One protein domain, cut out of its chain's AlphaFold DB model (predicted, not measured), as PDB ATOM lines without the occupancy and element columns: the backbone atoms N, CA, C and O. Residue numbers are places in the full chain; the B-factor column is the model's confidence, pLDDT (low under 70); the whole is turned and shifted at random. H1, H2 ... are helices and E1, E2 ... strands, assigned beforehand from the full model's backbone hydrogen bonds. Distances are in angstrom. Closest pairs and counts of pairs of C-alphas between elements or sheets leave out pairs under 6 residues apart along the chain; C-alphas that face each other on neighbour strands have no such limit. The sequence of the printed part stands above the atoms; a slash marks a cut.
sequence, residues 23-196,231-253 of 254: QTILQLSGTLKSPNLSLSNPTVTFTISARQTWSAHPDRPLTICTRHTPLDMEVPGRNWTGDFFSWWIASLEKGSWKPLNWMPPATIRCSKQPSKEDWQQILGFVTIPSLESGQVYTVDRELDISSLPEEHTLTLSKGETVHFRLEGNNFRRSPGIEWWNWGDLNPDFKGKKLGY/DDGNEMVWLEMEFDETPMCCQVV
ATOM      1  N   GLN A  23      13.160 -13.522  27.320       70.94
ATOM      2  CA  GLN A  23      14.427 -14.184  27.640       70.94
ATOM      3  C   GLN A  23      14.998 -14.933  26.448       70.94
ATOM      4  O   GLN A  23      16.210 -14.936  26.246       70.94
ATOM      5  N   THR A  24      14.134 -15.539  25.638       72.00
ATOM      6  CA  THR A  24      14.557 -16.308  24.470       72.00
ATOM      7  C   THR A  24      13.426 -16.441  23.460       72.00
ATOM      8  O   THR A  24      12.257 -16.548  23.835       72.00
ATOM      9  N   ILE A  25      13.797 -16.483  22.183       79.75
ATOM     10  CA  ILE A  25      12.944 -16.955  21.094       79.75
ATOM     11  C   ILE A  25      13.513 -18.295  20.643       79.75
ATOM     12  O   ILE A  25      14.691 -18.396  20.286       79.75
ATOM     13  N   LEU A  26      12.689 -19.329  20.706       84.38
ATOM     14  CA  LEU A  26      12.999 -20.657  20.209       84.38
ATOM     15  C   LEU A  26      12.276 -20.882  18.890       84.38
ATOM     16  O   LEU A  26      11.071 -20.687  18.794       84.38
ATOM     17  N   GLN A  27      13.001 -21.362  17.891       88.25
ATOM     18  CA  GLN A  27      12.414 -21.813  16.643       88.25
ATOM     19  C   GLN A  27      12.378 -23.336  16.603       88.25
ATOM     20  O   GLN A  27      13.411 -23.990  16.769       88.25
ATOM     21  N   LEU A  28      11.195 -23.875  16.320       91.50
ATOM     22  CA  LEU A  28      10.978 -25.266  15.958       91.50
ATOM     23  C   LEU A  28      10.797 -25.396  14.452       91.50
ATOM     24  O   LEU A  28      10.061 -24.629  13.838       91.50
ATOM     25  N   SER A  29      11.443 -26.393  13.865       93.44
ATOM     26  CA  SER A  29      11.301 -26.735  12.448       93.44
ATOM     27  C   SER A  29      11.219 -28.244  12.278       93.44
ATOM     28  O   SER A  29      11.741 -28.998  13.100       93.44
ATOM     29  N   GLY A  30      10.528 -28.681  11.229       92.88
ATOM     30  CA  GLY A  30      10.402 -30.088  10.871       92.88
ATOM     31  C   GLY A  30      10.986 -30.351   9.490       92.88
ATOM     32  O   GLY A  30      10.809 -29.554   8.571       92.88
ATOM     33  N   THR A  31      11.651 -31.490   9.333       94.12
ATOM     34  CA  THR A  31      12.045 -32.023   8.023       94.12
ATOM     35  C   THR A  31      11.715 -33.503   7.932       94.12
ATOM     36  O   THR A  31      11.734 -34.204   8.941       94.12
ATOM     37  N   LEU A  32      11.473 -34.006   6.724       92.69
ATOM     38  CA  LEU A  32      11.303 -35.440   6.491       92.69
ATOM     39  C   LEU A  32      12.660 -36.114   6.299       92.69
ATOM     40  O   LEU A  32      13.470 -35.665   5.489       92.69
ATOM     41  N   LYS A  33      12.882 -37.226   7.001       88.69
ATOM     42  CA  LYS A  33      14.095 -38.040   6.842       88.69
ATOM     43  C   LYS A  33      14.043 -38.908   5.583       88.69
ATOM     44  O   LYS A  33      15.074 -39.180   4.975       88.69
ATOM     45  N   SER A  34      12.837 -39.317   5.185       78.88
ATOM     46  CA  SER A  34      12.575 -40.039   3.939       78.88
ATOM     47  C   SER A  34      11.552 -39.278   3.096       78.88
ATOM     48  O   SER A  34      10.487 -38.935   3.611       78.88
ATOM     49  N   PRO A  35      11.817 -39.054   1.797       81.38
ATOM     50  CA  PRO A  35      10.837 -38.475   0.886       81.38
ATOM     51  C   PRO A  35       9.780 -39.492   0.426       81.38
ATOM     52  O   PRO A  35       8.867 -39.110  -0.296       81.38
ATOM     53  N   ASN A  36       9.895 -40.769   0.809       88.12
ATOM     54  CA  ASN A  36       9.028 -41.848   0.338       88.12
ATOM     55  C   ASN A  36       8.245 -42.474   1.497       88.12
ATOM     56  O   ASN A  36       8.842 -42.834   2.514       88.12
ATOM     57  N   LEU A  37       6.939 -42.645   1.291       88.38
ATOM     58  CA  LEU A  37       5.986 -43.263   2.212       88.38
ATOM     59  C   LEU A  37       5.448 -44.562   1.598       88.38
ATOM     60  O   LEU A  37       4.789 -44.501   0.567       88.38
ATOM     61  N   SER A  38       5.731 -45.720   2.197       89.44
ATOM     62  CA  SER A  38       5.242 -47.015   1.689       89.44
ATOM     63  C   SER A  38       3.785 -47.248   2.086       89.44
ATOM     64  O   SER A  38       3.409 -46.995   3.227       89.44
ATOM     65  N   LEU A  39       2.969 -47.783   1.175       86.94
ATOM     66  CA  LEU A  39       1.595 -48.194   1.490       86.94
ATOM     67  C   LEU A  39       1.558 -49.414   2.415       86.94
ATOM     68  O   LEU A  39       0.637 -49.547   3.217       86.94
ATOM     69  N   SER A  40       2.544 -50.305   2.296       87.56
ATOM     70  CA  SER A  40       2.625 -51.520   3.117       87.56
ATOM     71  C   SER A  40       3.000 -51.252   4.579       87.56
ATOM     72  O   SER A  40       2.637 -52.032   5.457       87.56
ATOM     73  N   ASN A  41       3.707 -50.148   4.832       87.94
ATOM     74  CA  ASN A  41       4.085 -49.682   6.159       87.94
ATOM     75  C   ASN A  41       4.112 -48.143   6.156       87.94
ATOM     76  O   ASN A  41       5.169 -47.558   5.884       87.94
ATOM     77  N   PRO A  42       2.966 -47.479   6.395       88.56
ATOM     78  CA  PRO A  42       2.816 -46.043   6.197       88.56
ATOM     79  C   PRO A  42       3.381 -45.236   7.377       88.56
ATOM     80  O   PRO A  42       2.704 -44.398   7.967       88.56
ATOM     81  N   THR A  43       4.648 -45.483   7.710       90.50
ATOM     82  CA  THR A  43       5.397 -44.755   8.735       90.50
ATOM     83  C   THR A  43       6.198 -43.622   8.103       90.50
ATOM     84  O   THR A  43       6.928 -43.821   7.131       90.50
ATOM     85  N   VAL A  44       6.108 -42.432   8.691       89.38
ATOM     86  CA  VAL A  44       6.892 -41.259   8.301       89.38
ATOM     87  C   VAL A  44       7.827 -40.870   9.438       89.38
ATOM     88  O   VAL A  44       7.381 -40.636  10.558       89.38
ATOM     89  N   THR A  45       9.121 -40.744   9.145       92.31
ATOM     90  CA  THR A  45      10.099 -40.219  10.106       92.31
ATOM     91  C   THR A  45      10.338 -38.731   9.866       92.31
ATOM     92  O   THR A  45      10.830 -38.319   8.809       92.31
ATOM     93  N   PHE A  46      10.032 -37.933  10.880       92.06
ATOM     94  CA  PHE A  46      10.287 -36.504  10.951       92.06
ATOM     95  C   PHE A  46      11.505 -36.242  11.831       92.06
ATOM     96  O   PHE A  46      11.617 -36.798  12.918       92.06
ATOM     97  N   THR A  47      12.381 -35.346  11.405       94.31
ATOM     98  CA  THR A  47      13.407 -34.757  12.266       94.31
ATOM     99  C   THR A  47      12.900 -33.398  12.726       94.31
ATOM    100  O   THR A  47      12.714 -32.492  11.912       94.31
ATOM    101  N   ILE A  48      12.662 -33.263  14.029       93.75
ATOM    102  CA  ILE A  48      12.271 -32.007  14.665       93.75
ATOM    103  C   ILE A  48      13.522 -31.332  15.202       93.75
ATOM    104  O   ILE A  48      14.278 -31.917  15.974       93.75
ATOM    105  N   SER A  49      13.733 -30.094  14.777       95.25
ATOM    106  CA  SER A  49      14.889 -29.284  15.130       95.25
ATOM    107  C   SER A  49      14.464 -28.105  15.991       95.25
ATOM    108  O   SER A  49      13.485 -27.432  15.673       95.25
ATOM    109  N   ALA A  50      15.222 -27.831  17.048       93.50
ATOM    110  CA  ALA A  50      15.016 -26.720  17.961       93.50
ATOM    111  C   ALA A  50      16.303 -25.900  18.104       93.50
ATOM    112  O   ALA A  50      17.383 -26.447  18.350       93.50
ATOM    113  N   ARG A  51      16.189 -24.579  17.959       94.12
ATOM    114  CA  ARG A  51      17.304 -23.638  18.143       94.12
ATOM    115  C   ARG A  51      16.835 -22.324  18.746       94.12
ATOM    116  O   ARG A  51      15.700 -21.914  18.520       94.12
ATOM    117  N   GLN A  52      17.725 -21.637  19.450       87.69
ATOM    118  CA  GLN A  52      17.506 -20.243  19.829       87.69
ATOM    119  C   GLN A  52      17.717 -19.366  18.584       87.69
ATOM    120  O   GLN A  52      18.732 -19.514  17.905       87.69
ATOM    121  N   THR A  53      16.770 -18.489  18.248       85.19
ATOM    122  CA  THR A  53      16.926 -17.467  17.186       85.19
ATOM    123  C   THR A  53      17.242 -16.094  17.767       85.19
ATOM    124  O   THR A  53      17.832 -15.247  17.097       85.19
ATOM    125  N   TRP A  54      16.911 -15.899  19.042       85.12
ATOM    126  CA  TRP A  54      17.275 -14.742  19.841       85.12
ATOM    127  C   TRP A  54      17.351 -15.146  21.315       85.12
ATOM    128  O   TRP A  54      16.581 -15.996  21.759       85.12
ATOM    129  N   SER A  55      18.257 -14.534  22.077       79.25
ATOM    130  CA  SER A  55      18.406 -14.799  23.507       79.25
ATOM    131  C   SER A  55      18.998 -13.598  24.238       79.25
ATOM    132  O   SER A  55      19.928 -12.960  23.739       79.25
ATOM    133  N   ALA A  56      18.491 -13.323  25.441       72.50
ATOM    134  CA  ALA A  56      19.096 -12.379  26.382       72.50
ATOM    135  C   ALA A  56      20.427 -12.906  26.961       72.50
ATOM    136  O   ALA A  56      21.237 -12.131  27.472       72.50
ATOM    137  N   HIS A  57      20.661 -14.218  26.859       77.31
ATOM    138  CA  HIS A  57      21.867 -14.920  27.291       77.31
ATOM    139  C   HIS A  57      22.388 -15.820  26.158       77.31
ATOM    140  O   HIS A  57      22.249 -17.046  26.221       77.31
ATOM    141  N   PRO A  58      22.948 -15.232  25.087       80.69
ATOM    142  CA  PRO A  58      23.252 -15.955  23.854       80.69
ATOM    143  C   PRO A  58      24.357 -17.010  24.022       80.69
ATOM    144  O   PRO A  58      24.414 -17.959  23.242       80.69
ATOM    145  N   ASP A  59      25.183 -16.892  25.060       83.12
ATOM    146  CA  ASP A  59      26.228 -17.832  25.465       83.12
ATOM    147  C   ASP A  59      25.685 -19.052  26.234       83.12
ATOM    148  O   ASP A  59      26.388 -20.054  26.387       83.12
ATOM    149  N   ARG A  60      24.429 -19.009  26.705       80.62
ATOM    150  CA  ARG A  60      23.859 -20.032  27.594       80.62
ATOM    151  C   ARG A  60      22.910 -20.987  26.870       80.62
ATOM    152  O   ARG A  60      22.069 -20.553  26.077       80.62
ATOM    153  N   PRO A  61      22.998 -22.299  27.149       85.12
ATOM    154  CA  PRO A  61      21.998 -23.240  26.678       85.12
ATOM    155  C   PRO A  61      20.701 -23.069  27.475       85.12
ATOM    156  O   PRO A  61      20.716 -22.609  28.619       85.12
ATOM    157  N   LEU A  62      19.586 -23.464  26.874       80.44
ATOM    158  CA  LEU A  62      18.251 -23.353  27.442       80.44
ATOM    159  C   LEU A  62      17.659 -24.748  27.616       80.44
ATOM    160  O   LEU A  62      17.411 -25.438  26.632       80.44
ATOM    161  N   THR A  63      17.386 -25.154  28.846       78.75
ATOM    162  CA  THR A  63      16.667 -26.398  29.109       78.75
ATOM    163  C   THR A  63      15.179 -26.109  29.239       78.75
ATOM    164  O   THR A  63      14.784 -25.177  29.936       78.75
ATOM    165  N   ILE A  64      14.351 -26.896  28.557       76.25
ATOM    166  CA  ILE A  64      12.890 -26.760  28.541       76.25
ATOM    167  C   ILE A  64      12.228 -28.087  28.897       76.25
ATOM    168  O   ILE A  64      12.752 -29.157  28.581       76.25
ATOM    169  N   CYS A  65      11.059 -28.016  29.528       75.06
ATOM    170  CA  CYS A  65      10.160 -29.158  29.631       75.06
ATOM    171  C   CYS A  65       9.626 -29.498  28.239       75.06
ATOM    172  O   CYS A  65       9.153 -28.618  27.518       75.06
ATOM    173  N   THR A  66       9.696 -30.771  27.866       77.00
ATOM    174  CA  THR A  66       9.220 -31.251  26.568       77.00
ATOM    175  C   THR A  66       7.799 -31.770  26.593       77.00
ATOM    176  O   THR A  66       7.262 -32.051  25.523       77.00
ATOM    177  N   ARG A  67       7.191 -31.903  27.775       72.06
ATOM    178  CA  ARG A  67       5.839 -32.440  27.929       72.06
ATOM    179  C   ARG A  67       4.872 -31.714  26.998       72.06
ATOM    180  O   ARG A  67       4.900 -30.495  26.926       72.06
ATOM    181  N   HIS A  68       4.027 -32.446  26.278       70.25
ATOM    182  CA  HIS A  68       3.055 -31.867  25.338       70.25
ATOM    183  C   HIS A  68       3.656 -31.095  24.153       70.25
ATOM    184  O   HIS A  68       2.896 -30.550  23.368       70.25
ATOM    185  N   THR A  69       4.975 -31.055  23.957       78.44
ATOM    186  CA  THR A  69       5.615 -30.406  22.797       78.44
ATOM    187  C   THR A  69       5.952 -31.443  21.715       78.44
ATOM    188  O   THR A  69       6.004 -32.637  22.012       78.44
ATOM    189  N   PRO A  70       6.272 -31.056  20.465       80.81
ATOM    190  CA  PRO A  70       6.779 -32.020  19.478       80.81
ATOM    191  C   PRO A  70       8.151 -32.609  19.862       80.81
ATOM    192  O   PRO A  70       8.596 -33.587  19.264       80.81
ATOM    193  N   LEU A  71       8.820 -32.036  20.870       83.94
ATOM    194  CA  LEU A  71      10.070 -32.539  21.434       83.94
ATOM    195  C   LEU A  71       9.837 -33.586  22.532       83.94
ATOM    196  O   LEU A  71      10.814 -34.144  23.029       83.94
ATOM    197  N   ASP A  72       8.583 -33.878  22.909       78.00
ATOM    198  CA  ASP A  72       8.269 -34.807  23.999       78.00
ATOM    199  C   ASP A  72       8.806 -36.204  23.712       78.00
ATOM    200  O   ASP A  72       8.671 -36.703  22.594       78.00
ATOM    201  N   MET A  73       9.453 -36.812  24.700       68.62
ATOM    202  CA  MET A  73      10.037 -38.146  24.595       68.62
ATOM    203  C   MET A  73       9.276 -39.095  25.503       68.62
ATOM    204  O   MET A  73       8.878 -38.723  26.608       68.62
ATOM    205  N   GLU A  74       9.111 -40.338  25.057       66.00
ATOM    206  CA  GLU A  74       8.664 -41.396  25.952       66.00
ATOM    207  C   GLU A  74       9.672 -41.530  27.094       66.00
ATOM    208  O   GLU A  74      10.885 -41.605  26.873       66.00
ATOM    209  N   VAL A  75       9.173 -41.540  28.328       63.56
ATOM    210  CA  VAL A  75      10.016 -41.769  29.495       63.56
ATOM    211  C   VAL A  75       9.708 -43.166  30.037       63.56
ATOM    212  O   VAL A  75       8.568 -43.417  30.443       63.56
ATOM    213  N   PRO A  76      10.701 -44.082  30.065       58.09
ATOM    214  CA  PRO A  76      10.488 -45.463  30.477       58.09
ATOM    215  C   PRO A  76       9.787 -45.575  31.834       58.09
ATOM    216  O   PRO A  76      10.173 -44.925  32.806       58.09
ATOM    217  N   GLY A  77       8.770 -46.437  31.902       53.78
ATOM    218  CA  GLY A  77       8.040 -46.728  33.139       53.78
ATOM    219  C   GLY A  77       6.858 -45.804  33.447       53.78
ATOM    220  O   GLY A  77       6.307 -45.906  34.543       53.78
ATOM    221  N   ARG A  78       6.432 -44.935  32.519       55.81
ATOM    222  CA  ARG A  78       5.222 -44.118  32.703       55.81
ATOM    223  C   ARG A  78       4.169 -44.385  31.643       55.81
ATOM    224  O   ARG A  78       4.443 -44.416  30.452       55.81
ATOM    225  N   ASN A  79       2.930 -44.447  32.110       46.56
ATOM    226  CA  ASN A  79       1.766 -44.297  31.256       46.56
ATOM    227  C   ASN A  79       1.603 -42.788  30.971       46.56
ATOM    228  O   ASN A  79       1.788 -41.990  31.893       46.56
ATOM    229  N   TRP A  80       1.205 -42.398  29.756       49.72
ATOM    230  CA  TRP A  80       0.830 -41.016  29.378       49.72
ATOM    231  C   TRP A  80       1.963 -40.000  29.132       49.72
ATOM    232  O   TRP A  80       1.676 -38.815  28.962       49.72
ATOM    233  N   THR A  81       3.230 -40.424  29.090       49.62
ATOM    234  CA  THR A  81       4.325 -39.598  28.548       49.62
ATOM    235  C   THR A  81       4.740 -40.138  27.191       49.62
ATOM    236  O   THR A  81       5.155 -41.291  27.113       49.62
ATOM    237  N   GLY A  82       4.648 -39.311  26.155       51.47
ATOM    238  CA  GLY A  82       4.884 -39.725  24.775       51.47
ATOM    239  C   GLY A  82       3.602 -39.766  23.942       51.47
ATOM    240  O   GLY A  82       2.508 -39.991  24.452       51.47
ATOM    241  N   ASP A  83       3.792 -39.519  22.648       58.28
ATOM    242  CA  ASP A  83       2.810 -39.639  21.564       58.28
ATOM    243  C   ASP A  83       1.738 -38.537  21.412       58.28
ATOM    244  O   ASP A  83       0.622 -38.761  20.950       58.28
ATOM    245  N   PHE A  84       2.107 -37.285  21.711       69.31
ATOM    246  CA  PHE A  84       1.371 -36.098  21.231       69.31
ATOM    247  C   PHE A  84       1.890 -35.583  19.886       69.31
ATOM    248  O   PHE A  84       1.448 -34.543  19.403       69.31
ATOM    249  N   PHE A  85       2.866 -36.266  19.286       79.88
ATOM    250  CA  PHE A  85       3.551 -35.768  18.099       79.88
ATOM    251  C   PHE A  85       2.593 -35.563  16.918       79.88
ATOM    252  O   PHE A  85       2.664 -34.533  16.253       79.88
ATOM    253  N   SER A  86       1.635 -36.474  16.719       81.12
ATOM    254  CA  SER A  86       0.608 -36.361  15.672       81.12
ATOM    255  C   SER A  86      -0.221 -35.070  15.749       81.12
ATOM    256  O   SER A  86      -0.711 -34.604  14.726       81.12
ATOM    257  N   TRP A  87      -0.334 -34.435  16.920       78.31
ATOM    258  CA  TRP A  87      -1.085 -33.179  17.097       78.31
ATOM    259  C   TRP A  87      -0.322 -31.977  16.592       78.31
ATOM    260  O   TRP A  87      -0.888 -30.926  16.308       78.31
ATOM    261  N   TRP A  88       0.990 -32.125  16.511       83.50
ATOM    262  CA  TRP A  88       1.874 -31.109  15.990       83.50
ATOM    263  C   TRP A  88       1.990 -31.196  14.477       83.50
ATOM    264  O   TRP A  88       2.653 -30.345  13.896       83.50
ATOM    265  N   ILE A  89       1.352 -32.174  13.830       87.44
ATOM    266  CA  ILE A  89       1.427 -32.378  12.389       87.44
ATOM    267  C   ILE A  89       0.063 -32.136  11.752       87.44
ATOM    268  O   ILE A  89      -0.950 -32.710  12.152       87.44
ATOM    269  N   ALA A  90       0.058 -31.309  10.710       88.88
ATOM    270  CA  ALA A  90      -1.082 -31.146   9.823       88.88
ATOM    271  C   ALA A  90      -0.756 -31.669   8.424       88.88
ATOM    272  O   ALA A  90       0.362 -31.490   7.938       88.88
ATOM    273  N   SER A  91      -1.741 -32.277   7.770       89.94
ATOM    274  CA  SER A  91      -1.708 -32.693   6.368       89.94
ATOM    275  C   SER A  91      -2.478 -31.714   5.484       89.94
ATOM    276  O   SER A  91      -3.412 -31.045   5.933       89.94
ATOM    277  N   LEU A  92      -2.102 -31.617   4.208       87.62
ATOM    278  CA  LEU A  92      -2.896 -30.896   3.217       87.62
ATOM    279  C   LEU A  92      -3.921 -31.839   2.581       87.62
ATOM    280  O   LEU A  92      -3.572 -32.667   1.744       87.62
ATOM    281  N   GLU A  93      -5.196 -31.649   2.908       79.19
ATOM    282  CA  GLU A  93      -6.303 -32.423   2.352       79.19
ATOM    283  C   GLU A  93      -7.289 -31.525   1.609       79.19
ATOM    284  O   GLU A  93      -7.824 -30.552   2.155       79.19
ATOM    285  N   LYS A  94      -7.559 -31.861   0.339       78.81
ATOM    286  CA  LYS A  94      -8.543 -31.164  -0.515       78.81
ATOM    287  C   LYS A  94      -8.356 -29.636  -0.516       78.81
ATOM    288  O   LYS A  94      -9.325 -28.880  -0.512       78.81
ATOM    289  N   GLY A  95      -7.099 -29.184  -0.503       81.75
ATOM    290  CA  GLY A  95      -6.730 -27.765  -0.513       81.75
ATOM    291  C   GLY A  95      -6.789 -27.061   0.847       81.75
ATOM    292  O   GLY A  95      -6.649 -25.843   0.895       81.75
ATOM    293  N   SER A  96      -6.977 -27.794   1.947       86.31
ATOM    294  CA  SER A  96      -7.002 -27.234   3.302       86.31
ATOM    295  C   SER A  96      -6.124 -28.031   4.262       86.31
ATOM    296  O   SER A  96      -6.088 -29.255   4.198       86.31
ATOM    297  N   TRP A  97      -5.424 -27.340   5.161       87.00
ATOM    298  CA  TRP A  97      -4.643 -27.992   6.210       87.00
ATOM    299  C   TRP A  97      -5.564 -28.575   7.284       87.00
ATOM    300  O   TRP A  97      -6.465 -27.880   7.768       87.00
ATOM    301  N   LYS A  98      -5.337 -29.837   7.648       85.38
ATOM    302  CA  LYS A  98      -6.058 -30.566   8.696       85.38
ATOM    303  C   LYS A  98      -5.052 -31.152   9.686       85.38
ATOM    304  O   LYS A  98      -4.102 -31.782   9.233       85.38
ATOM    305  N   PRO A  99      -5.211 -30.955  11.004       82.25
ATOM    306  CA  PRO A  99      -4.369 -31.654  11.966       82.25
ATOM    307  C   PRO A  99      -4.660 -33.152  11.908       82.25
ATOM    308  O   PRO A  99      -5.811 -33.555  11.723       82.25
ATOM    309  N   LEU A 100      -3.617 -33.961  12.086       81.56
ATOM    310  CA  LEU A 100      -3.713 -35.421  12.025       81.56
ATOM    311  C   LEU A 100      -4.363 -36.040  13.258       81.56
ATOM    312  O   LEU A 100      -4.729 -37.209  13.234       81.56
ATOM    313  N   ASN A 101      -4.520 -35.278  14.336       74.19
ATOM    314  CA  ASN A 101      -5.316 -35.689  15.480       74.19
ATOM    315  C   ASN A 101      -5.798 -34.439  16.241       74.19
ATOM    316  O   ASN A 101      -5.044 -33.486  16.443       74.19
ATOM    317  N   TRP A 102      -7.093 -34.428  16.574       59.28
ATOM    318  CA  TRP A 102      -7.800 -33.309  17.207       59.28
ATOM    319  C   TRP A 102      -8.010 -33.480  18.706       59.28
ATOM    320  O   TRP A 102      -8.551 -32.564  19.334       59.28
ATOM    321  N   MET A 103      -7.659 -34.631  19.287       54.09
ATOM    322  CA  MET A 103      -7.860 -34.801  20.719       54.09
ATOM    323  C   MET A 103      -7.018 -33.742  21.440       54.09
ATOM    324  O   MET A 103      -5.821 -33.659  21.205       54.09
ATOM    325  N   PRO A 104      -7.601 -32.881  22.283       48.22
ATOM    326  CA  PRO A 104      -6.789 -32.109  23.201       48.22
ATOM    327  C   PRO A 104      -6.121 -33.098  24.160       48.22
ATOM    328  O   PRO A 104      -6.673 -34.183  24.409       48.22
ATOM    329  N   PRO A 105      -4.977 -32.746  24.771       44.56
ATOM    330  CA  PRO A 105      -4.522 -33.505  25.919       44.56
ATOM    331  C   PRO A 105      -5.691 -33.458  26.859       44.56
ATOM    332  O   PRO A 105      -6.243 -32.384  27.112       44.56
ATOM    333  N   ALA A 106      -6.095 -34.636  27.350       37.91
ATOM    334  CA  ALA A 106      -6.657 -34.673  28.676       37.91
ATOM    335  C   ALA A 106      -5.718 -33.766  29.454       37.91
ATOM    336  O   ALA A 106      -4.525 -34.062  29.560       37.91
ATOM    337  N   THR A 107      -6.209 -32.579  29.797       40.88
ATOM    338  CA  THR A 107      -5.487 -31.602  30.582       40.88
ATOM    339  C   THR A 107      -5.349 -32.302  31.913       40.88
ATOM    340  O   THR A 107      -6.166 -32.122  32.814       40.88
ATOM    341  N   ILE A 108      -4.377 -33.209  32.006       35.75
ATOM    342  CA  ILE A 108      -3.929 -33.805  33.237       35.75
ATOM    343  C   ILE A 108      -3.165 -32.656  33.844       35.75
ATOM    344  O   ILE A 108      -1.944 -32.541  33.729       35.75
ATOM    345  N   ARG A 109      -3.962 -31.756  34.423       36.62
ATOM    346  CA  ARG A 109      -3.528 -30.742  35.348       36.62
ATOM    347  C   ARG A 109      -2.678 -31.515  36.334       36.62
ATOM    348  O   ARG A 109      -3.208 -32.289  37.133       36.62
ATOM    349  N   CYS A 110      -1.365 -31.339  36.276       34.34
ATOM    350  CA  CYS A 110      -0.546 -31.618  37.440       34.34
ATOM    351  C   CYS A 110      -0.899 -30.529  38.458       34.34
ATOM    352  O   CYS A 110      -0.156 -29.585  38.676       34.34
ATOM    353  N   SER A 111      -2.094 -30.638  39.046       31.64
ATOM    354  CA  SER A 111      -2.584 -29.785  40.129       31.64
ATOM    355  C   SER A 111      -1.784 -30.007  41.411       31.64
ATOM    356  O   SER A 111      -1.864 -29.218  42.346       31.64
ATOM    357  N   LYS A 112      -0.980 -31.073  41.447       33.91
ATOM    358  CA  LYS A 112       0.058 -31.287  42.441       33.91
ATOM    359  C   LYS A 112       1.386 -30.805  41.877       33.91
ATOM    360  O   LYS A 112       1.858 -31.363  40.887       33.91
ATOM    361  N   GLN A 113       1.997 -29.826  42.553       38.22
ATOM    362  CA  GLN A 113       3.442 -29.625  42.467       38.22
ATOM    363  C   GLN A 113       4.098 -31.000  42.651       38.22
ATOM    364  O   GLN A 113       3.855 -31.642  43.682       38.22
ATOM    365  N   PRO A 114       4.861 -31.495  41.664       38.16
ATOM    366  CA  PRO A 114       5.645 -32.696  41.877       38.16
ATOM    367  C   PRO A 114       6.597 -32.425  43.044       38.16
ATOM    368  O   PRO A 114       7.084 -31.300  43.200       38.16
ATOM    369  N   SER A 115       6.861 -33.422  43.889       46.91
ATOM    370  CA  SER A 115       7.884 -33.253  44.919       46.91
ATOM    371  C   SER A 115       9.253 -32.966  44.278       46.91
ATOM    372  O   SER A 115       9.450 -33.131  43.071       46.91
ATOM    373  N   LYS A 116      10.221 -32.528  45.092       50.56
ATOM    374  CA  LYS A 116      11.569 -32.140  44.644       50.56
ATOM    375  C   LYS A 116      12.268 -33.218  43.797       50.56
ATOM    376  O   LYS A 116      13.080 -32.871  42.943       50.56
ATOM    377  N   GLU A 117      11.940 -34.488  44.018       49.75
ATOM    378  CA  GLU A 117      12.490 -35.639  43.295       49.75
ATOM    379  C   GLU A 117      11.572 -36.153  42.170       49.75
ATOM    380  O   GLU A 117      12.052 -36.779  41.225       49.75
ATOM    381  N   ASP A 118      10.272 -35.848  42.224       50.31
ATOM    382  CA  ASP A 118       9.282 -36.397  41.297       50.31
ATOM    383  C   ASP A 118       9.347 -35.748  39.913       50.31
ATOM    384  O   ASP A 118       9.187 -36.434  38.917       50.31
ATOM    385  N   TRP A 119       9.582 -34.440  39.793       53.16
ATOM    386  CA  TRP A 119       9.430 -33.758  38.497       53.16
ATOM    387  C   TRP A 119      10.441 -34.219  37.436       53.16
ATOM    388  O   TRP A 119      10.057 -34.362  36.284       53.16
ATOM    389  N   GLN A 120      11.695 -34.518  37.795       51.44
ATOM    390  CA  GLN A 120      12.697 -35.052  36.849       51.44
ATOM    391  C   GLN A 120      12.344 -36.473  36.400       51.44
ATOM    392  O   GLN A 120      12.653 -36.891  35.287       51.44
ATOM    393  N   GLN A 121      11.663 -37.205  37.278       51.75
ATOM    394  CA  GLN A 121      11.123 -38.524  37.005       51.75
ATOM    395  C   GLN A 121       9.705 -38.469  36.444       51.75
ATOM    396  O   GLN A 121       9.194 -39.536  36.143       51.75
ATOM    397  N   ILE A 122       9.067 -37.291  36.314       54.75
ATOM    398  CA  ILE A 122       7.684 -37.087  35.833       54.75
ATOM    399  C   ILE A 122       7.618 -36.250  34.535       54.75
ATOM    400  O   ILE A 122       6.711 -36.423  33.722       54.75
ATOM    401  N   LEU A 123       8.624 -35.446  34.223       62.19
ATOM    402  CA  LEU A 123       8.639 -34.564  33.057       62.19
ATOM    403  C   LEU A 123       9.868 -34.855  32.192       62.19
ATOM    404  O   LEU A 123      10.947 -35.139  32.710       62.19
ATOM    405  N   GLY A 124       9.684 -34.839  30.871       68.12
ATOM    406  CA  GLY A 124      10.796 -34.869  29.925       68.12
ATOM    407  C   GLY A 124      11.444 -33.490  29.842       68.12
ATOM    408  O   GLY A 124      10.743 -32.478  29.871       68.12
ATOM    409  N   PHE A 125      12.771 -33.446  29.742       75.12
ATOM    410  CA  PHE A 125      13.521 -32.209  29.543       75.12
ATOM    411  C   PHE A 125      14.545 -32.388  28.443       75.12
ATOM    412  O   PHE A 125      15.156 -33.449  28.312       75.12
ATOM    413  N   VAL A 126      14.756 -31.320  27.687       80.19
ATOM    414  CA  VAL A 126      15.824 -31.237  26.694       80.19
ATOM    415  C   VAL A 126      16.562 -29.934  26.865       80.19
ATOM    416  O   VAL A 126      15.962 -28.913  27.201       80.19
ATOM    417  N   THR A 127      17.857 -29.977  26.587       84.56
ATOM    418  CA  THR A 127      18.705 -28.796  26.581       84.56
ATOM    419  C   THR A 127      18.964 -28.369  25.145       84.56
ATOM    420  O   THR A 127      19.611 -29.071  24.369       84.56
ATOM    421  N   ILE A 128      18.447 -27.196  24.798       89.62
ATOM    422  CA  ILE A 128      18.684 -26.526  23.529       89.62
ATOM    423  C   ILE A 128      20.035 -25.801  23.615       89.62
ATOM    424  O   ILE A 128      20.230 -25.003  24.541       89.62
ATOM    425  N   PRO A 129      20.969 -26.044  22.676       92.38
ATOM    426  CA  PRO A 129      22.262 -25.370  22.655       92.38
ATOM    427  C   PRO A 129      22.152 -23.843  22.670       92.38
ATOM    428  O   PRO A 129      21.124 -23.266  22.299       92.38
ATOM    429  N   SER A 130      23.228 -23.187  23.105       90.06
ATOM    430  CA  SER A 130      23.308 -21.726  23.139       90.06
ATOM    431  C   SER A 130      23.276 -21.125  21.735       90.06
ATOM    432  O   SER A 130      23.724 -21.754  20.772       90.06
ATOM    433  N   LEU A 131      22.785 -19.890  21.614       88.25
ATOM    434  CA  LEU A 131      22.747 -19.174  20.338       88.25
ATOM    435  C   LEU A 131      24.155 -19.017  19.732       88.25
ATOM    436  O   LEU A 131      24.342 -19.262  18.542       88.25
ATOM    437  N   GLU A 132      25.157 -18.679  20.548       92.88
ATOM    438  CA  GLU A 132      26.549 -18.504  20.103       92.88
ATOM    439  C   GLU A 132      27.205 -19.798  19.621       92.88
ATOM    440  O   GLU A 132      28.103 -19.753  18.779       92.88
ATOM    441  N   SER A 133      26.755 -20.960  20.108       94.00
ATOM    442  CA  SER A 133      27.283 -22.245  19.639       94.00
ATOM    443  C   SER A 133      26.936 -22.523  18.173       94.00
ATOM    444  O   SER A 133      27.615 -23.319  17.523       94.00
ATOM    445  N   GLY A 134      25.858 -21.916  17.658       92.38
ATOM    446  CA  GLY A 134      25.302 -22.207  16.335       92.38
ATOM    447  C   GLY A 134      24.781 -23.642  16.171       92.38
ATOM    448  O   GLY A 134      24.426 -24.036  15.060       92.38
ATOM    449  N   GLN A 135      24.748 -24.435  17.246       95.38
ATOM    450  CA  GLN A 135      24.275 -25.814  17.227       95.38
ATOM    451  C   GLN A 135      22.747 -25.873  17.296       95.38
ATOM    452  O   GLN A 135      22.076 -24.958  17.771       95.38
ATOM    453  N   VAL A 136      22.199 -26.988  16.823       94.88
ATOM    454  CA  VAL A 136      20.760 -27.243  16.775       94.88
ATOM    455  C   VAL A 136      20.488 -28.538  17.524       94.88
ATOM    456  O   VAL A 136      21.174 -29.536  17.300       94.88
ATOM    457  N   TYR A 137      19.501 -28.524  18.415       94.12
ATOM    458  CA  TYR A 137      18.992 -29.753  19.009       94.12
ATOM    459  C   TYR A 137      18.073 -30.437  18.001       94.12
ATOM    460  O   TYR A 137      17.174 -29.791  17.466       94.12
ATOM    461  N   THR A 138      18.270 -31.728  17.754       94.12
ATOM    462  CA  THR A 138      17.443 -32.493  16.816       94.12
ATOM    463  C   THR A 138      16.932 -33.760  17.463       94.12
ATOM    464  O   THR A 138      17.684 -34.453  18.149       94.12
ATOM    465  N   VAL A 139      15.682 -34.106  17.181       90.88
ATOM    466  CA  VAL A 139      15.100 -35.372  17.600       90.88
ATOM    467  C   VAL A 139      14.276 -35.980  16.474       90.88
ATOM    468  O   VAL A 139      13.504 -35.285  15.814       90.88
ATOM    469  N   ASP A 140      14.444 -37.280  16.257       91.81
ATOM    470  CA  ASP A 140      13.644 -38.019  15.287       91.81
ATOM    471  C   ASP A 140      12.334 -38.497  15.935       91.81
ATOM    472  O   ASP A 140      12.296 -38.941  17.092       91.81
ATOM    473  N   ARG A 141      11.243 -38.370  15.184       88.94
ATOM    474  CA  ARG A 141       9.892 -38.790  15.548       88.94
ATOM    475  C   ARG A 141       9.307 -39.596  14.412       88.94
ATOM    476  O   ARG A 141       9.322 -39.161  13.263       88.94
ATOM    477  N   GLU A 142       8.795 -40.765  14.740       89.19
ATOM    478  CA  GLU A 142       8.085 -41.605  13.791       89.19
ATOM    479  C   GLU A 142       6.590 -41.413  13.990       89.19
ATOM    480  O   GLU A 142       6.106 -41.333  15.118       89.19
ATOM    481  N   LEU A 143       5.874 -41.297  12.879       87.31
ATOM    482  CA  LEU A 143       4.426 -41.256  12.844       87.31
ATOM    483  C   LEU A 143       3.946 -42.432  12.008       87.31
ATOM    484  O   LEU A 143       4.185 -42.465  10.801       87.31
ATOM    485  N   ASP A 144       3.263 -43.371  12.645       88.12
ATOM    486  CA  ASP A 144       2.527 -44.415  11.949       88.12
ATOM    487  C   ASP A 144       1.151 -43.872  11.546       88.12
ATOM    488  O   ASP A 144       0.293 -43.604  12.382       88.12
ATOM    489  N   ILE A 145       0.929 -43.673  10.247       86.69
ATOM    490  CA  ILE A 145      -0.353 -43.160   9.744       86.69
ATOM    491  C   ILE A 145      -1.478 -44.171  10.010       86.69
ATOM    492  O   ILE A 145      -2.630 -43.771  10.165       86.69
ATOM    493  N   SER A 146      -1.160 -45.467  10.102       83.69
ATOM    494  CA  SER A 146      -2.150 -46.513  10.368       83.69
ATOM    495  C   SER A 146      -2.629 -46.548  11.822       83.69
ATOM    496  O   SER A 146      -3.680 -47.124  12.096       83.69
ATOM    497  N   SER A 147      -1.903 -45.904  12.745       81.88
ATOM    498  CA  SER A 147      -2.295 -45.795  14.153       81.88
ATOM    499  C   SER A 147      -3.163 -44.569  14.449       81.88
ATOM    500  O   SER A 147      -3.570 -44.368  15.596       81.88
ATOM    501  N   LEU A 148      -3.433 -43.724  13.447       80.50
ATOM    502  CA  LEU A 148      -4.320 -42.574  13.598       80.50
ATOM    503  C   LEU A 148      -5.782 -43.034  13.752       80.50
ATOM    504  O   LEU A 148      -6.172 -44.046  13.170       80.50
ATOM    505  N   PRO A 149      -6.620 -42.291  14.500       74.25
ATOM    506  CA  PRO A 149      -8.061 -42.535  14.530       74.25
ATOM    507  C   PRO A 149      -8.661 -42.554  13.114       74.25
ATOM    508  O   PRO A 149      -8.201 -41.824  12.231       74.25
ATOM    509  N   GLU A 150      -9.693 -43.371  12.882       72.94
ATOM    510  CA  GLU A 150     -10.283 -43.588  11.549       72.94
ATOM    511  C   GLU A 150     -10.782 -42.271  10.925       72.94
ATOM    512  O   GLU A 150     -10.556 -41.998   9.748       72.94
ATOM    513  N   GLU A 151     -11.361 -41.390  11.742       71.81
ATOM    514  CA  GLU A 151     -11.813 -40.043  11.373       71.81
ATOM    515  C   GLU A 151     -10.687 -39.074  10.961       71.81
ATOM    516  O   GLU A 151     -10.960 -37.981  10.453       71.81
ATOM    517  N   HIS A 152      -9.432 -39.453  11.194       70.56
ATOM    518  CA  HIS A 152      -8.228 -38.676  10.899       70.56
ATOM    519  C   HIS A 152      -7.223 -39.445  10.032       70.56
ATOM    520  O   HIS A 152      -6.116 -38.966   9.782       70.56
ATOM    521  N   THR A 153      -7.593 -40.642   9.571       71.00
ATOM    522  CA  THR A 153      -6.717 -41.470   8.750       71.00
ATOM    523  C   THR A 153      -6.596 -40.860   7.359       71.00
ATOM    524  O   THR A 153      -7.581 -40.708   6.629       71.00
ATOM    525  N   LEU A 154      -5.363 -40.537   6.967       79.81
ATOM    526  CA  LEU A 154      -5.071 -40.081   5.614       79.81
ATOM    527  C   LEU A 154      -5.397 -41.190   4.618       79.81
ATOM    528  O   LEU A 154      -4.874 -42.299   4.703       79.81
ATOM    529  N   THR A 155      -6.234 -40.881   3.630       81.19
ATOM    530  CA  THR A 155      -6.435 -41.787   2.498       81.19
ATOM    531  C   THR A 155      -5.231 -41.672   1.570       81.19
ATOM    532  O   THR A 155      -5.078 -40.656   0.900       81.19
ATOM    533  N   LEU A 156      -4.383 -42.699   1.538       85.56
ATOM    534  CA  LEU A 156      -3.165 -42.718   0.727       85.56
ATOM    535  C   LEU A 156      -3.397 -43.461  -0.590       85.56
ATOM    536  O   LEU A 156      -3.826 -44.616  -0.591       85.56
ATOM    537  N   SER A 157      -3.058 -42.830  -1.714       87.56
ATOM    538  CA  SER A 157      -3.060 -43.475  -3.031       87.56
ATOM    539  C   SER A 157      -1.648 -43.602  -3.598       87.56
ATOM    540  O   SER A 157      -0.839 -42.684  -3.504       87.56
ATOM    541  N   LYS A 158      -1.334 -44.729  -4.250       88.00
ATOM    542  CA  LYS A 158      -0.029 -44.918  -4.907       88.00
ATOM    543  C   LYS A 158       0.252 -43.782  -5.899       88.00
ATOM    544  O   LYS A 158      -0.571 -43.500  -6.767       88.00
ATOM    545  N   GLY A 159       1.447 -43.197  -5.818       87.38
ATOM    546  CA  GLY A 159       1.884 -42.107  -6.692       87.38
ATOM    547  C   GLY A 159       1.379 -40.724  -6.275       87.38
ATOM    548  O   GLY A 159       1.736 -39.740  -6.921       87.38
ATOM    549  N   GLU A 160       0.590 -40.632  -5.206       90.44
ATOM    550  CA  GLU A 160       0.169 -39.366  -4.617       90.44
ATOM    551  C   GLU A 160       1.340 -38.656  -3.929       90.44
ATOM    552  O   GLU A 160       2.285 -39.283  -3.448       90.44
ATOM    553  N   THR A 161       1.284 -37.324  -3.892       90.62
ATOM    554  CA  THR A 161       2.165 -36.512  -3.048       90.62
ATOM    555  C   THR A 161       1.368 -36.031  -1.851       90.62
ATOM    556  O   THR A 161       0.365 -35.342  -2.017       90.62
ATOM    557  N   VAL A 162       1.833 -36.377  -0.656       91.25
ATOM    558  CA  VAL A 162       1.250 -35.912   0.600       91.25
ATOM    559  C   VAL A 162       2.124 -34.796   1.148       91.25
ATOM    560  O   VAL A 162       3.355 -34.870   1.115       91.25
ATOM    561  N   HIS A 163       1.475 -33.746   1.639       93.31
ATOM    562  CA  HIS A 163       2.148 -32.627   2.281       93.31
ATOM    563  C   HIS A 163       1.849 -32.635   3.772       93.31
ATOM    564  O   HIS A 163       0.687 -32.717   4.165       93.31
ATOM    565  N   PHE A 164       2.894 -32.483   4.574       92.56
ATOM    566  CA  PHE A 164       2.842 -32.324   6.018       92.56
ATOM    567  C   PHE A 164       3.376 -30.953   6.413       92.56
ATOM    568  O   PHE A 164       4.166 -30.357   5.688       92.56
ATOM    569  N   ARG A 165       3.015 -30.461   7.591       92.31
ATOM    570  CA  ARG A 165       3.677 -29.317   8.224       92.31
ATOM    571  C   ARG A 165       3.652 -29.470   9.732       92.31
ATOM    572  O   ARG A 165       2.739 -30.101  10.264       92.31
ATOM    573  N   LEU A 166       4.608 -28.837  10.400       89.19
ATOM    574  CA  LEU A 166       4.501 -28.594  11.832       89.19
ATOM    575  C   LEU A 166       3.431 -27.507  12.060       89.19
ATOM    576  O   LEU A 166       3.466 -26.470  11.404       89.19
ATOM    577  N   GLU A 167       2.460 -27.743  12.940       84.69
ATOM    578  CA  GLU A 167       1.357 -26.819  13.222       84.69
ATOM    579  C   GLU A 167       1.594 -26.050  14.528       84.69
ATOM    580  O   GLU A 167       1.404 -26.566  15.631       84.69
ATOM    581  N   GLY A 168       1.963 -24.771  14.415       73.75
ATOM    582  CA  GLY A 168       2.212 -23.905  15.566       73.75
ATOM    583  C   GLY A 168       0.939 -23.397  16.245       73.75
ATOM    584  O   GLY A 168       0.983 -22.947  17.391       73.75
ATOM    585  N   ASN A 169      -0.220 -23.476  15.580       68.31
ATOM    586  CA  ASN A 169      -1.490 -23.004  16.144       68.31
ATOM    587  C   ASN A 169      -1.874 -23.725  17.440       68.31
ATOM    588  O   ASN A 169      -2.406 -23.082  18.345       68.31
ATOM    589  N   ASN A 170      -1.553 -25.013  17.567       66.19
ATOM    590  CA  ASN A 170      -1.809 -25.759  18.799       66.19
ATOM    591  C   ASN A 170      -0.963 -25.216  19.963       66.19
ATOM    592  O   ASN A 170      -1.487 -25.022  21.057       66.19
ATOM    593  N   PHE A 171       0.284 -24.801  19.700       63.53
ATOM    594  CA  PHE A 171       1.152 -24.165  20.700       63.53
ATOM    595  C   PHE A 171       0.674 -22.770  21.088       63.53
ATOM    596  O   PHE A 171       0.779 -22.353  22.238       63.53
ATOM    597  N   ARG A 172       0.147 -22.015  20.118       60.38
ATOM    598  CA  ARG A 172      -0.393 -20.674  20.374       60.38
ATOM    599  C   ARG A 172      -1.622 -20.720  21.282       60.38
ATOM    600  O   ARG A 172      -1.803 -19.790  22.061       60.38
ATOM    601  N   ARG A 173      -2.433 -21.781  21.178       52.47
ATOM    602  CA  ARG A 173      -3.637 -22.016  21.996       52.47
ATOM    603  C   ARG A 173      -3.310 -22.563  23.385       52.47
ATOM    604  O   ARG A 173      -3.977 -22.201  24.347       52.47
ATOM    605  N   SER A 174      -2.281 -23.400  23.495       50.91
ATOM    606  CA  SER A 174      -1.745 -23.889  24.764       50.91
ATOM    607  C   SER A 174      -0.239 -24.118  24.607       50.91
ATOM    608  O   SER A 174       0.165 -25.050  23.907       50.91
ATOM    609  N   PRO A 175       0.624 -23.266  25.183       53.97
ATOM    610  CA  PRO A 175       2.056 -23.485  25.111       53.97
ATOM    611  C   PRO A 175       2.383 -24.740  25.908       53.97
ATOM    612  O   PRO A 175       2.249 -24.775  27.126       53.97
ATOM    613  N   GLY A 176       2.839 -25.777  25.215       54.44
ATOM    614  CA  GLY A 176       3.255 -27.020  25.863       54.44
ATOM    615  C   GLY A 176       4.480 -26.858  26.774       54.44
ATOM    616  O   GLY A 176       4.811 -27.771  27.513       54.44
ATOM    617  N   ILE A 177       5.172 -25.711  26.752       62.72
ATOM    618  CA  ILE A 177       6.332 -25.478  27.624       62.72
ATOM    619  C   ILE A 177       5.849 -24.961  28.978       62.72
ATOM    620  O   ILE A 177       5.607 -23.773  29.161       62.72
ATOM    621  N   GLU A 178       5.756 -25.883  29.931       57.03
ATOM    622  CA  GLU A 178       5.365 -25.595  31.316       57.03
ATOM    623  C   GLU A 178       6.550 -25.115  32.181       57.03
ATOM    624  O   GLU A 178       6.345 -24.571  33.265       57.03
ATOM    625  N   TRP A 179       7.799 -25.317  31.730       62.66
ATOM    626  CA  TRP A 179       9.011 -24.996  32.497       62.66
ATOM    627  C   TRP A 179      10.242 -24.778  31.612       62.66
ATOM    628  O   TRP A 179      10.397 -25.459  30.595       62.66
ATOM    629  N   TRP A 180      11.149 -23.888  32.034       63.28
ATOM    630  CA  TRP A 180      12.455 -23.691  31.399       63.28
ATOM    631  C   TRP A 180      13.507 -23.064  32.342       63.28
ATOM    632  O   TRP A 180      13.165 -22.390  33.316       63.28
ATOM    633  N   ASN A 181      14.799 -23.254  32.047       62.38
ATOM    634  CA  ASN A 181      15.926 -22.597  32.722       62.38
ATOM    635  C   ASN A 181      17.142 -22.410  31.793       62.38
ATOM    636  O   ASN A 181      17.305 -23.107  30.796       62.38
ATOM    637  N   TRP A 182      18.059 -21.525  32.187       63.97
ATOM    638  CA  TRP A 182      19.400 -21.451  31.596       63.97
ATOM    639  C   TRP A 182      20.322 -22.525  32.188       63.97
ATOM    640  O   TRP A 182      20.388 -22.653  33.413       63.97
ATOM    641  N   GLY A 183      21.068 -23.235  31.342       56.75
ATOM    642  CA  GLY A 183      21.991 -24.306  31.733       56.75
ATOM    643  C   GLY A 183      21.399 -25.717  31.645       56.75
ATOM    644  O   GLY A 183      20.183 -25.888  31.528       56.75
ATOM    645  N   ASP A 184      22.270 -26.723  31.742       54.25
ATOM    646  CA  ASP A 184      21.883 -28.129  31.925       54.25
ATOM    647  C   ASP A 184      21.133 -28.322  33.250       54.25
ATOM    648  O   ASP A 184      21.199 -27.470  34.146       54.25
ATOM    649  N   LEU A 185      20.431 -29.452  33.392       50.12
ATOM    650  CA  LEU A 185      19.747 -29.809  34.631       50.12
ATOM    651  C   LEU A 185      20.743 -29.939  35.806       50.12
ATOM    652  O   LEU A 185      21.250 -31.019  36.096       50.12
ATOM    653  N   ASN A 186      21.035 -28.840  36.497       43.09
ATOM    654  CA  ASN A 186      21.871 -28.825  37.693       43.09
ATOM    655  C   ASN A 186      21.020 -29.279  38.902       43.09
ATOM    656  O   ASN A 186      19.905 -28.782  39.058       43.09
ATOM    657  N   PRO A 187      21.474 -30.187  39.789       41.75
ATOM    658  CA  PRO A 187      20.699 -30.648  40.954       41.75
ATOM    659  C   PRO A 187      20.203 -29.551  41.924       41.75
ATOM    660  O   PRO A 187      19.354 -29.826  42.774       41.75
ATOM    661  N   ASP A 188      20.676 -28.309  41.794       39.06
ATOM    662  CA  ASP A 188      20.316 -27.163  42.638       39.06
ATOM    663  C   ASP A 188      19.277 -26.211  42.005       39.06
ATOM    664  O   ASP A 188      19.400 -24.987  42.074       39.06
ATOM    665  N   PHE A 189      18.188 -26.745  41.440       41.91
ATOM    666  CA  PHE A 189      17.022 -25.945  41.022       41.91
ATOM    667  C   PHE A 189      16.208 -25.392  42.200       41.91
ATOM    668  O   PHE A 189      15.028 -25.689  42.381       41.91
ATOM    669  N   LYS A 190      16.832 -24.548  43.021       33.66
ATOM    670  CA  LYS A 190      16.132 -23.691  43.977       33.66
ATOM    671  C   LYS A 190      15.744 -22.378  43.289       33.66
ATOM    672  O   LYS A 190      16.607 -21.550  43.020       33.66
ATOM    673  N   GLY A 191      14.440 -22.168  43.085       33.62
ATOM    674  CA  GLY A 191      13.860 -20.818  43.140       33.62
ATOM    675  C   GLY A 191      13.431 -20.128  41.841       33.62
ATOM    676  O   GLY A 191      13.519 -18.908  41.796       33.62
ATOM    677  N   LYS A 192      12.945 -20.828  40.807       37.31
ATOM    678  CA  LYS A 192      12.233 -20.160  39.695       37.31
ATOM    679  C   LYS A 192      10.898 -20.849  39.407       37.31
ATOM    680  O   LYS A 192      10.872 -22.066  39.220       37.31
ATOM    681  N   LYS A 193       9.807 -20.076  39.483       40.72
ATOM    682  CA  LYS A 193       8.411 -20.537  39.429       40.72
ATOM    683  C   LYS A 193       7.959 -20.810  37.988       40.72
ATOM    684  O   LYS A 193       8.459 -20.227  37.032       40.72
ATOM    685  N   LEU A 194       7.023 -21.750  37.901       41.88
ATOM    686  CA  LEU A 194       6.317 -22.275  36.735       41.88
ATOM    687  C   LEU A 194       5.224 -21.288  36.285       41.88
ATOM    688  O   LEU A 194       4.443 -20.844  37.126       41.88
ATOM    689  N   GLY A 195       5.147 -20.981  34.987       36.50
ATOM    690  CA  GLY A 195       4.149 -20.072  34.411       36.50
ATOM    691  C   GLY A 195       3.274 -20.755  33.356       36.50
ATOM    692  O   GLY A 195       3.781 -21.390  32.437       36.50
ATOM    693  N   TYR A 196       1.957 -20.618  33.510       36.28
ATOM    694  CA  TYR A 196       0.888 -21.144  32.652       36.28
ATOM    695  C   TYR A 196       0.531 -20.137  31.547       36.28
ATOM    696  O   TYR A 196       0.547 -18.934  31.800       36.28
ATOM    697  N   ASP A 231       1.655 -15.022  40.923       43.16
ATOM    698  CA  ASP A 231       0.796 -14.973  42.130       43.16
ATOM    699  C   ASP A 231       1.550 -14.666  43.448       43.16
ATOM    700  O   ASP A 231       0.917 -14.397  44.468       43.16
ATOM    701  N   ASP A 232       2.888 -14.746  43.450       41.16
ATOM    702  CA  ASP A 232       3.751 -14.449  44.597       41.16
ATOM    703  C   ASP A 232       4.462 -13.080  44.466       41.16
ATOM    704  O   ASP A 232       5.291 -12.744  45.315       41.16
ATOM    705  N   GLY A 233       4.156 -12.287  43.432       42.31
ATOM    706  CA  GLY A 233       4.758 -10.973  43.181       42.31
ATOM    707  C   GLY A 233       6.130 -11.019  42.495       42.31
ATOM    708  O   GLY A 233       6.883 -10.048  42.573       42.31
ATOM    709  N   ASN A 234       6.526 -12.142  41.877       45.09
ATOM    710  CA  ASN A 234       7.816 -12.229  41.175       45.09
ATOM    711  C   ASN A 234       7.683 -11.867  39.701       45.09
ATOM    712  O   ASN A 234       6.795 -12.376  39.028       45.09
ATOM    713  N   GLU A 235       8.649 -11.116  39.173       49.75
ATOM    714  CA  GLU A 235       8.710 -10.749  37.756       49.75
ATOM    715  C   GLU A 235       8.670 -11.984  36.822       49.75
ATOM    716  O   GLU A 235       9.557 -12.845  36.837       49.75
ATOM    717  N   MET A 236       7.633 -12.069  35.992       51.94
ATOM    718  CA  MET A 236       7.429 -13.059  34.949       51.94
ATOM    719  C   MET A 236       8.349 -12.791  33.762       51.94
ATOM    720  O   MET A 236       8.402 -11.701  33.193       51.94
ATOM    721  N   VAL A 237       9.025 -13.851  33.340       55.62
ATOM    722  CA  VAL A 237       9.941 -13.858  32.206       55.62
ATOM    723  C   VAL A 237       9.398 -14.722  31.071       55.62
ATOM    724  O   VAL A 237       8.868 -15.809  31.304       55.62
ATOM    725  N   TRP A 238       9.554 -14.259  29.831       62.16
ATOM    726  CA  TRP A 238       8.872 -14.849  28.679       62.16
ATOM    727  C   TRP A 238       9.798 -15.667  27.786       62.16
ATOM    728  O   TRP A 238      10.939 -15.287  27.513       62.16
ATOM    729  N   LEU A 239       9.242 -16.760  27.271       68.88
ATOM    730  CA  LEU A 239       9.795 -17.558  26.189       68.88
ATOM    731  C   LEU A 239       8.827 -17.499  25.007       68.88
ATOM    732  O   LEU A 239       7.635 -17.777  25.154       68.88
ATOM    733  N   GLU A 240       9.343 -17.135  23.840       73.75
ATOM    734  CA  GLU A 240       8.582 -17.120  22.595       73.75
ATOM    735  C   GLU A 240       8.938 -18.337  21.738       73.75
ATOM    736  O   GLU A 240      10.084 -18.789  21.728       73.75
ATOM    737  N   MET A 241       7.940 -18.875  21.034       77.44
ATOM    738  CA  MET A 241       8.096 -20.027  20.150       77.44
ATOM    739  C   MET A 241       7.674 -19.664  18.734       77.44
ATOM    740  O   MET A 241       6.515 -19.324  18.481       77.44
ATOM    741  N   GLU A 242       8.608 -19.814  17.811       81.50
ATOM    742  CA  GLU A 242       8.395 -19.718  16.378       81.50
ATOM    743  C   GLU A 242       8.320 -21.121  15.781       81.50
ATOM    744  O   GLU A 242       9.103 -22.006  16.119       81.50
ATOM    745  N   PHE A 243       7.380 -21.317  14.866       84.62
ATOM    746  CA  PHE A 243       7.221 -22.568  14.140       84.62
ATOM    747  C   PHE A 243       7.523 -22.305  12.672       84.62
ATOM    748  O   PHE A 243       6.885 -21.458  12.046       84.62
ATOM    749  N   ASP A 244       8.495 -23.028  12.127       89.19
ATOM    750  CA  ASP A 244       8.666 -23.147  10.688       89.19
ATOM    751  C   ASP A 244       7.591 -24.099  10.156       89.19
ATOM    752  O   ASP A 244       7.714 -25.323  10.216       89.19
ATOM    753  N   GLU A 245       6.496 -23.509   9.679       89.44
ATOM    754  CA  GLU A 245       5.364 -24.235   9.101       89.44
ATOM    755  C   GLU A 245       5.564 -24.528   7.602       89.44
ATOM    756  O   GLU A 245       4.589 -24.786   6.887       89.44
ATOM    757  N   THR A 246       6.807 -24.461   7.101       92.19
ATOM    758  CA  THR A 246       7.122 -24.803   5.711       92.19
ATOM    759  C   THR A 246       6.640 -26.226   5.404       92.19
ATOM    760  O   THR A 246       6.990 -27.167   6.122       92.19
ATOM    761  N   PRO A 247       5.841 -26.416   4.336       92.38
ATOM    762  CA  PRO A 247       5.358 -27.735   3.965       92.38
ATOM    763  C   PRO A 247       6.498 -28.700   3.633       92.38
ATOM    764  O   PRO A 247       7.380 -28.405   2.827       92.38
ATOM    765  N   MET A 248       6.424 -29.888   4.212       93.56
ATOM    766  CA  MET A 248       7.256 -31.040   3.910       93.56
ATOM    767  C   MET A 248       6.491 -31.974   2.971       93.56
ATOM    768  O   MET A 248       5.303 -32.214   3.176       93.56
ATOM    769  N   CYS A 249       7.150 -32.524   1.952       92.38
ATOM    770  CA  CYS A 249       6.494 -33.334   0.923       92.38
ATOM    771  C   CYS A 249       7.028 -34.766   0.929       92.38
ATOM    772  O   CYS A 249       8.245 -34.958   0.907       92.38
ATOM    773  N   CYS A 250       6.136 -35.754   0.863       91.81
ATOM    774  CA  CYS A 250       6.503 -37.137   0.577       91.81
ATOM    775  C   CYS A 250       5.705 -37.697  -0.601       91.81
ATOM    776  O   CYS A 250       4.537 -37.362  -0.800       91.81
ATOM    777  N   GLN A 251       6.323 -38.599  -1.353       92.31
ATOM    778  CA  GLN A 251       5.659 -39.382  -2.380       92.31
ATOM    779  C   GLN A 251       5.213 -40.727  -1.804       92.31
ATOM    780  O   GLN A 251       5.991 -41.426  -1.154       92.31
ATOM    781  N   VAL A 252       3.965 -41.105  -2.072       90.56
ATOM    782  CA  VAL A 252       3.436 -42.423  -1.720       90.56
ATOM    783  C   VAL A 252       3.964 -43.452  -2.719       90.56
ATOM    784  O   VAL A 252       3.660 -43.402  -3.918       90.56
ATOM    785  N   VAL A 253       4.763 -44.383  -2.213       88.75
ATOM    786  CA  VAL A 253       5.367 -45.506  -2.935       88.75
ATOM    787  C   VAL A 253       4.734 -46.826  -2.481       88.75
ATOM    788  O   VAL A 253       3.906 -46.843  -1.572       88.75
TER     789      VAL A 253
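What this domain is: This is residues 23 to 196 and 231 to 253 of the 254 residues of an uncharacterized protein of Dothidotthia symphoricarpi CBS 119687 (UniProt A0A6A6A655). A long, strongly twisted wall of four strands, E8, E3, E1 and E11, has a second twisted sheet, E2, E12, E9, E5 and E6, partly face to face with it at one end, and a small sheet, E7, E4 and E10, over it near the other. It is a stack of sheets, sheets face to face in turn, with three short helices and long loops around them. The 197 printed residues run E1 E2 E3 E4 H1 E5 E6 H2 E7 E8 E9 H3 E10 E11 E12; the two larger sheets are mixed, the small one antiparallel. The class is mostly strand, though named elements hold 87 residues, under half. The whole is compact, with a radius of gyration of the C-alphas of 18.0 A, and elongated, spanning 57 by 36 by 28 A.

How they stand to each other: E1, residues 23 to 32, is parallel to E11, residues 238 to 244, with N 26 and O 240 2.8 A apart, and antiparallel to E3, residues 43 to 55, with N 29 and O 49 at 2.9 A. E3 is antiparallel to E8, residues 137 to 144, with N 46 and O 141 at 2.8 A. E2, residues 36 to 38, is an edge strand parallel to E12, residues 248 to 253, with N 37 and O 251 at 2.9 A. E12 is antiparallel to E9, residues 161 to 166, with N 162 and O 250 at 2.9 A. E9 is antiparallel to E5, residues 89 to 93, with N 92 and O 163 at 3.0 A. E5 and E6, residues 96 to 99, form a hairpin, with N 91 and O 98 at 2.8 A. These two sheets' facing parts are 10.9 A apart, centre to centre. E4, residues 62 to 65, is antiparallel to E7, residues 125 to 128, with N 64 and O 126 at 2.9 A, and to E10, residues 180 to 182, with N 63 and O 181 at 2.8 A. H1, residues 85 to 88, only grazes both larger sheets. H3, residues 169 to 173, only grazes the four-stranded one. H2, residues 118 to 122, is on no sheet. In H2 and H3 every O i to N i+4 pair is within hydrogen-bond range; H1 is too short for one.

Where its parts are: E1 begins at C-alpha 23 (14.427, -14.184, 27.640) and is 30.1 A long. E3 is 35.8 A, E8 23.1 A and E11 19.8 A. E12, 16.1 A, ends at C-alpha 253 (5.367, -45.506, -2.935).

The domain as a whole: The C-alphas farthest apart, of Lys 158 and Gly 233, are 59.1 A apart. Residues 197 to 230 are not printed; C-alphas 196 and 231 are 11.3 A apart. The links E4 to H1, E6 to H2 and E8 to E9 are long. The pLDDT is under 70 in residues 73 to 84, 102 to 124, 169 to 196 and 231 to 239.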